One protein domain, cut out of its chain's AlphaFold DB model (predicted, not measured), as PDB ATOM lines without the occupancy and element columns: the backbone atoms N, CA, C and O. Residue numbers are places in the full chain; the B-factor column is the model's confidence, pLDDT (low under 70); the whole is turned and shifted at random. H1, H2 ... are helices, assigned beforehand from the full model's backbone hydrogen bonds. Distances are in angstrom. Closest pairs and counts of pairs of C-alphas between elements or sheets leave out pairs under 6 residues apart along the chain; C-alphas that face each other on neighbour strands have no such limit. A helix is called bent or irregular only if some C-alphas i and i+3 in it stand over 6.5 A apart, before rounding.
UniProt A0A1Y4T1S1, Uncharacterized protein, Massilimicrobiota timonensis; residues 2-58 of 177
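Overview. This is residues 2 to 58 of the 177 residues of an uncharacterized protein of Massilimicrobiota timonensis (UniProt A0A1Y4T1S1). Two helices, H1 and H2, fold back on each other as a helical hairpin with a tight turn at one end, and the two end stretches of the printed part run out together beyond the other end. Residues 4 to 5 and 51 to 52 of these end stretches form a short antiparallel pairing. The printed part has 57 residues, with two named helices in the order H1, H2 and no named strand; the class is all helix. The whole is loose, with a radius of gyration of the C-alphas of 14.2 A, and is a rod spanning 49 by 13 by 12 A.

Arrangement. H1, residues 8 to 25, and H2, residues 30 to 48, touch, with 30 pairs of C-alphas within 8 A. Their closest C-alphas are those of Ser 15 and Gly 37, 4.7 A apart. They form a helical hairpin and run opposite ways at a steep tilt of 41 degrees, with their centres 7.9 A apart. In H1 and H2 every O i to N i+4 pair is within hydrogen-bond range.

Along the chain. Residues 2 to 7 come before H1. H1 begins with C-alpha 8 at (165.808, 124.071, 141.624), ends with C-alpha 25 at (154.701, 102.898, 149.019), and measures 25.0 A from first to last C-alpha. A tight link of 4 residues follows. H2 measures 26.5 A, from C-alpha 30 at (155.592, 105.260, 137.182) to C-alpha 48 at (156.602, 128.253, 150.339). Neither helix is bent or irregular.

Size, cuts and confidence. The two C-alphas farthest apart are those of Lys 27 and Gly 57, at 49.4 A, while those of Glu 2 and Val 58 are 12.5 A apart. The printed part has no cut. Its mean pLDDT is 80.5, and the model's confidence is low, under 70, at residues 2 to 5 and 50 to 58.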
ATOM      1  N   GLU A   2     164.613 143.121 144.697       52.56
ATOM      2  CA  GLU A   2     164.515 141.721 145.113       52.56
ATOM      3  C   GLU A   2     164.570 140.784 143.907       52.56
ATOM      4  O   GLU A   2     163.690 140.797 143.046       52.56
ATOM      5  N   VAL A   3     165.635 139.986 143.828       55.94
ATOM      6  CA  VAL A   3     165.757 138.909 142.842       55.94
ATOM      7  C   VAL A   3     165.196 137.645 143.480       55.94
ATOM      8  O   VAL A   3     165.787 137.119 144.422       55.94
ATOM      9  N   ILE A   4     164.046 137.184 142.984       62.81
ATOM     10  CA  ILE A   4     163.397 135.948 143.429       62.81
ATOM     11  C   ILE A   4     163.741 134.834 142.441       62.81
ATOM     12  O   ILE A   4     163.357 134.904 141.274       62.81
ATOM     13  N   GLU A   5     164.427 133.795 142.909       65.56
ATOM     14  CA  GLU A   5     164.759 132.612 142.118       65.56
ATOM     15  C   GLU A   5     164.004 131.366 142.584       65.56
ATOM     16  O   GLU A   5     163.766 131.123 143.772       65.56
ATOM     17  N   PHE A   6     163.653 130.528 141.609       73.56
ATOM     18  CA  PHE A   6     163.077 129.220 141.870       73.56
ATOM     19  C   PHE A   6     164.125 128.277 142.471       73.56
ATOM     20  O   PHE A   6     165.215 128.101 141.923       73.56
ATOM     21  N   SER A   7     163.785 127.605 143.572       79.31
ATOM     22  CA  SER A   7     164.703 126.671 144.228       79.31
ATOM     23  C   SER A   7     164.816 125.337 143.486       79.31
ATOM     24  O   SER A   7     164.250 124.323 143.900       79.31
ATOM     25  N   TYR A   8     165.577 125.302 142.390       81.75
ATOM     26  CA  TYR A   8     165.808 124.071 141.624       81.75
ATOM     27  C   TYR A   8     166.333 122.897 142.476       81.75
ATOM     28  O   TYR A   8     165.813 121.788 142.321       81.75
ATOM     29  N   PRO A   9     167.296 123.082 143.408       83.62
ATOM     30  CA  PRO A   9     167.782 121.976 144.233       83.62
ATOM     31  C   PRO A   9     166.698 121.403 145.154       83.62
ATOM     32  O   PRO A   9     166.545 120.182 145.248       83.62
ATOM     33  N   LEU A  10     165.912 122.274 145.800       83.81
ATOM     34  CA  LEU A  10     164.818 121.862 146.679       83.81
ATOM     35  C   LEU A  10     163.702 121.180 145.880       83.81
ATOM     36  O   LEU A  10     163.200 120.135 146.291       83.81
ATOM     37  N   PHE A  11     163.376 121.714 144.703       88.44
ATOM     38  CA  PHE A  11     162.401 121.131 143.788       88.44
ATOM     39  C   PHE A  11     162.769 119.704 143.382       88.44
ATOM     40  O   PHE A  11     161.922 118.812 143.455       88.44
ATOM     41  N   ILE A  12     164.027 119.467 142.999       91.31
ATOM     42  CA  ILE A  12     164.516 118.131 142.636       91.31
ATOM     43  C   ILE A  12     164.425 117.190 143.839       91.31
ATOM     44  O   ILE A  12     163.910 116.077 143.710       91.31
ATOM     45  N   LEU A  13     164.874 117.639 145.015       92.25
ATOM     46  CA  LEU A  13     164.860 116.829 146.230       92.25
ATOM     47  C   LEU A  13     163.437 116.402 146.613       92.25
ATOM     48  O   LEU A  13     163.176 115.210 146.788       92.25
ATOM     49  N   ILE A  14     162.504 117.355 146.703       92.06
ATOM     50  CA  ILE A  14     161.105 117.070 147.047       92.06
ATOM     51  C   ILE A  14     160.466 116.189 145.964       92.06
ATOM     52  O   ILE A  14     159.763 115.233 146.301       92.06
ATOM     53  N   SER A  15     160.781 116.420 144.683       94.12
ATOM     54  CA  SER A  15     160.260 115.610 143.573       94.12
ATOM     55  C   SER A  15     160.658 114.150 143.708       94.12
ATOM     56  O   SER A  15     159.804 113.276 143.558       94.12
ATOM     57  N   ILE A  16     161.922 113.879 144.049       93.81
ATOM     58  CA  ILE A  16     162.419 112.522 144.295       93.81
ATOM     59  C   ILE A  16     161.696 111.901 145.492       93.81
ATOM     60  O   ILE A  16     161.212 110.775 145.391       93.81
ATOM     61  N   VAL A  17     161.560 112.629 146.606       94.44
ATOM     62  CA  VAL A  17     160.896 112.121 147.818       94.44
ATOM     63  C   VAL A  17     159.436 111.751 147.542       94.44
ATOM     64  O   VAL A  17     159.014 110.633 147.854       94.44
ATOM     65  N   ILE A  18     158.663 112.647 146.918       93.88
ATOM     66  CA  ILE A  18     157.249 112.404 146.602       93.88
ATOM     67  C   ILE A  18     157.114 111.286 145.568       93.88
ATOM     68  O   ILE A  18     156.267 110.405 145.731       93.88
ATOM     69  N   PHE A  19     157.960 111.275 144.535       94.88
ATOM     70  CA  PHE A  19     157.988 110.201 143.547       94.88
ATOM     71  C   PHE A  19     158.221 108.841 144.214       94.88
ATOM     72  O   PHE A  19     157.419 107.922 144.033       94.88
ATOM     73  N   CYS A  20     159.273 108.720 145.030       94.00
ATOM     74  CA  CYS A  20     159.607 107.490 145.739       94.00
ATOM     75  C   CYS A  20     158.455 107.046 146.645       94.00
ATOM     76  O   CYS A  20     158.083 105.872 146.639       94.00
ATOM     77  N   PHE A  21     157.836 107.978 147.372       93.69
ATOM     78  CA  PHE A  21     156.670 107.686 148.199       93.69
ATOM     79  C   PHE A  21     155.495 107.136 147.371       93.69
ATOM     80  O   PHE A  21     154.923 106.087 147.683       93.69
ATOM     81  N   MET A  22     155.144 107.809 146.277       93.62
ATOM     82  CA  MET A  22     154.006 107.435 145.439       93.62
ATOM     83  C   MET A  22     154.228 106.116 144.690       93.62
ATOM     84  O   MET A  22     153.305 105.301 144.580       93.62
ATOM     85  N   TYR A  23     155.443 105.889 144.199       93.19
ATOM     86  CA  TYR A  23     155.791 104.702 143.428       93.19
ATOM     87  C   TYR A  23     155.995 103.479 144.327       93.19
ATOM     88  O   TYR A  23     155.308 102.473 144.156       93.19
ATOM     89  N   PHE A  24     156.869 103.566 145.334       91.88
ATOM     90  CA  PHE A  24     157.223 102.405 146.152       91.88
ATOM     91  C   PHE A  24     156.185 102.096 147.236       91.88
ATOM     92  O   PHE A  24     155.874 100.928 147.465       91.88
ATOM     93  N   PHE A  25     155.600 103.115 147.877       88.94
ATOM     94  CA  PHE A  25     154.701 102.898 149.019       88.94
ATOM     95  C   PHE A  25     153.228 102.889 148.619       88.94
ATOM     96  O   PHE A  25     152.461 102.054 149.099       88.94
ATOM     97  N   LYS A  26     152.810 103.792 147.724       90.38
ATOM     98  CA  LYS A  26     151.423 103.819 147.222       90.38
ATOM     99  C   LYS A  26     151.202 102.953 145.982       90.38
ATOM    100  O   LYS A  26     150.056 102.854 145.542       90.38
ATOM    101  N   LYS A  27     152.254 102.318 145.447       89.50
ATOM    102  CA  LYS A  27     152.209 101.406 144.287       89.50
ATOM    103  C   LYS A  27     151.471 102.011 143.085       89.50
ATOM    104  O   LYS A  27     150.721 101.326 142.392       89.50
ATOM    105  N   ARG A  28     151.625 103.323 142.866       91.62
ATOM    106  CA  ARG A  28     151.060 104.008 141.693       91.62
ATOM    107  C   ARG A  28     151.921 103.744 140.458       91.62
ATOM    108  O   ARG A  28     153.078 103.353 140.577       91.62
ATOM    109  N   SER A  29     151.361 103.962 139.267       95.06
ATOM    110  CA  SER A  29     152.130 103.828 138.026       95.06
ATOM    111  C   SER A  29     153.297 104.818 137.998       95.06
ATOM    112  O   SER A  29     153.198 105.914 138.554       95.06
ATOM    113  N   LEU A  30     154.387 104.436 137.324       92.44
ATOM    114  CA  LEU A  30     155.592 105.260 137.182       92.44
ATOM    115  C   LEU A  30     155.251 106.672 136.688       92.44
ATOM    116  O   LEU A  30     155.652 107.663 137.291       92.44
ATOM    117  N   PHE A  31     154.451 106.744 135.622       92.25
ATOM    118  CA  PHE A  31     154.038 108.002 135.011       92.25
ATOM    119  C   PHE A  31     153.231 108.873 135.980       92.25
ATOM    120  O   PHE A  31     153.528 110.050 136.150       92.25
ATOM    121  N   TYR A  32     152.255 108.288 136.681       89.12
ATOM    122  CA  TYR A  32     151.448 109.031 137.647       89.12
ATOM    123  C   TYR A  32     152.289 109.538 138.822       89.12
ATOM    124  O   TYR A  32     152.159 110.694 139.218       89.12
ATOM    125  N   ALA A  33     153.167 108.694 139.369       91.88
ATOM    126  CA  ALA A  33     154.060 109.076 140.458       91.88
ATOM    127  C   ALA A  33     154.995 110.224 140.048       91.88
ATOM    128  O   ALA A  33     155.200 111.138 140.842       91.88
ATOM    129  N   LEU A  34     155.507 110.209 138.811       93.25
ATOM    130  CA  LEU A  34     156.342 111.283 138.272       93.25
ATOM    131  C   LEU A  34     155.552 112.587 138.125       93.25
ATOM    132  O   LEU A  34     155.987 113.615 138.635       93.25
ATOM    133  N   CYS A  35     154.376 112.551 137.492       90.38
ATOM    134  CA  CYS A  35     153.543 113.742 137.322       90.38
ATOM    135  C   CYS A  35     153.141 114.362 138.666       90.38
ATOM    136  O   CYS A  35     153.233 115.575 138.831       90.38
ATOM    137  N   VAL A  36     152.729 113.538 139.637       88.69
ATOM    138  CA  VAL A  36     152.376 114.020 140.980       88.69
ATOM    139  C   VAL A  36     153.604 114.552 141.711       88.69
ATOM    140  O   VAL A  36     153.521 115.616 142.317       88.69
ATOM    141  N   GLY A  37     154.737 113.848 141.636       90.00
ATOM    142  CA  GLY A  37     155.996 114.278 142.239       90.00
ATOM    143  C   GLY A  37     156.417 115.657 141.750       90.00
ATOM    144  O   GLY A  37     156.628 116.548 142.568       90.00
ATOM    145  N   LEU A  38     156.444 115.859 140.432       91.81
ATOM    146  CA  LEU A  38     156.788 117.143 139.827       91.81
ATOM    147  C   LEU A  38     155.769 118.231 140.186       91.81
ATOM    148  O   LEU A  38     156.160 119.307 140.621       91.81
ATOM    149  N   TYR A  39     154.467 117.960 140.065       86.12
ATOM    150  CA  TYR A  39     153.441 118.974 140.324       86.12
ATOM    151  C   TYR A  39     153.415 119.423 141.789       86.12
ATOM    152  O   TYR A  39     153.454 120.617 142.065       86.12
ATOM    153  N   VAL A  40     153.386 118.485 142.741       88.00
ATOM    154  CA  VAL A  40     153.321 118.830 144.170       88.00
ATOM    155  C   VAL A  40     154.604 119.522 144.622       88.00
ATOM    156  O   VAL A  40     154.541 120.481 145.385       88.00
ATOM    157  N   SER A  41     155.763 119.097 144.119       89.69
ATOM    158  CA  SER A  41     157.030 119.768 144.432       89.69
ATOM    159  C   SER A  41     157.081 121.172 143.856       89.69
ATOM    160  O   SER A  41     157.558 122.080 144.529       89.69
ATOM    161  N   PHE A  42     156.553 121.363 142.646       86.00
ATOM    162  CA  PHE A  42     156.427 122.679 142.033       86.00
ATOM    163  C   PHE A  42     155.532 123.588 142.879       86.00
ATOM    164  O   PHE A  42     155.948 124.692 143.204       86.00
ATOM    165  N   VAL A  43     154.368 123.093 143.326       83.81
ATOM    166  CA  VAL A  43     153.468 123.813 144.247       83.81
ATOM    167  C   VAL A  43     154.214 124.228 145.516       83.81
ATOM    168  O   VAL A  43     154.175 125.391 145.896       83.81
ATOM    169  N   ILE A  44     154.912 123.293 146.169       82.69
ATOM    170  CA  ILE A  44     155.603 123.569 147.433       82.69
ATOM    171  C   ILE A  44     156.715 124.601 147.242       82.69
ATOM    172  O   ILE A  44     156.812 125.540 148.027       82.69
ATOM    173  N   CYS A  45     157.546 124.441 146.212       80.94
ATOM    174  CA  CYS A  45     158.687 125.327 145.985       80.94
ATOM    175  C   CYS A  45     158.245 126.725 145.548       80.94
ATOM    176  O   CYS A  45     158.791 127.702 146.043       80.94
ATOM    177  N   MET A  46     157.237 126.817 144.671       76.25
ATOM    178  CA  MET A  46     156.694 128.101 144.221       76.25
ATOM    179  C   MET A  46     155.983 128.864 145.330       76.25
ATOM    180  O   MET A  46     156.059 130.084 145.358       76.25
ATOM    181  N   LEU A  47     155.259 128.173 146.212       76.12
ATOM    182  CA  LEU A  47     154.460 128.851 147.228       76.12
ATOM    183  C   LEU A  47     155.241 129.111 148.510       76.12
ATOM    184  O   LEU A  47     155.065 130.155 149.113       76.12
ATOM    185  N   PHE A  48     156.084 128.190 148.966       72.44
ATOM    186  CA  PHE A  48     156.602 128.253 150.339       72.44
ATOM    187  C   PHE A  48     158.107 128.477 150.442       72.44
ATOM    188  O   PHE A  48     158.587 128.755 151.537       72.44
ATOM    189  N   PHE A  49     158.851 128.338 149.342       70.19
ATOM    190  CA  PHE A  49     160.310 128.464 149.350       70.19
ATOM    191  C   PHE A  49     160.907 129.182 148.124       70.19
ATOM    192  O   PHE A  49     161.882 128.667 147.558       70.19
ATOM    193  N   PRO A  50     160.395 130.337 147.663       63.59
ATOM    194  CA  PRO A  50     161.113 131.073 146.630       63.59
ATOM    195  C   PRO A  50     162.308 131.798 147.275       63.59
ATOM    196  O   PRO A  50     162.194 132.392 148.345       63.59
ATOM    197  N   PHE A  51     163.496 131.691 146.674       59.66
ATOM    198  CA  PHE A  51     164.722 132.244 147.254       59.66
ATOM    199  C   PHE A  51     164.882 133.706 146.845       59.66
ATOM    200  O   PHE A  51     165.065 133.998 145.668       59.66
ATOM    201  N   VAL A  52     164.874 134.616 147.817       56.28
ATOM    202  CA  VAL A  52     165.277 136.017 147.622       56.28
ATOM    203  C   VAL A  52     166.806 136.103 147.715       56.28
ATOM    204  O   VAL A  52     167.372 135.838 148.778       56.28
ATOM    205  N   LEU A  53     167.473 136.423 146.600       50.31
ATOM    206  CA  LEU A  53     168.938 136.512 146.488       50.31
ATOM    207  C   LEU A  53     169.519 137.852 146.964       50.31
ATOM    208  O   LEU A  53     170.661 137.898 147.416       50.31
ATOM    209  N   ASP A  54     168.749 138.930 146.862       50.66
ATOM    210  CA  ASP A  54     169.118 140.263 147.343       50.66
ATOM    211  C   ASP A  54     167.861 140.934 147.913       50.66
ATOM    212  O   ASP A  54     167.095 141.512 147.144       50.66
ATOM    213  N   PRO A  55     167.606 140.852 149.230       50.03
ATOM    214  CA  PRO A  55     166.431 141.470 149.846       50.03
ATOM    215  C   PRO A  55     166.459 143.014 149.804       50.03
ATOM    216  O   PRO A  55     165.536 143.661 150.284       50.03
ATOM    217  N   GLY A  56     167.500 143.646 149.244       54.56
ATOM    218  CA  GLY A  56     167.732 145.074 149.429       54.56
ATOM    219  C   GLY A  56     168.232 145.391 150.844       54.56
ATOM    220  O   GLY A  56     168.663 144.508 151.581       54.56
ATOM    221  N   GLY A  57     168.264 146.682 151.201       48.06
ATOM    222  CA  GLY A  57     168.830 147.166 152.468       48.06
ATOM    223  C   GLY A  57     168.240 146.499 153.720       48.06
ATOM    224  O   GLY A  57     167.144 145.958 153.687       48.06
ATOM    225  N   VAL A  58     168.998 146.554 154.825       47.16
ATOM    226  CA  VAL A  58     168.719 145.896 156.118       47.16
ATOM    227  C   VAL A  58     167.256 146.068 156.549       47.16
ATOM    228  O   VAL A  58     166.872 147.129 157.031       47.16
TER     229      VAL A  58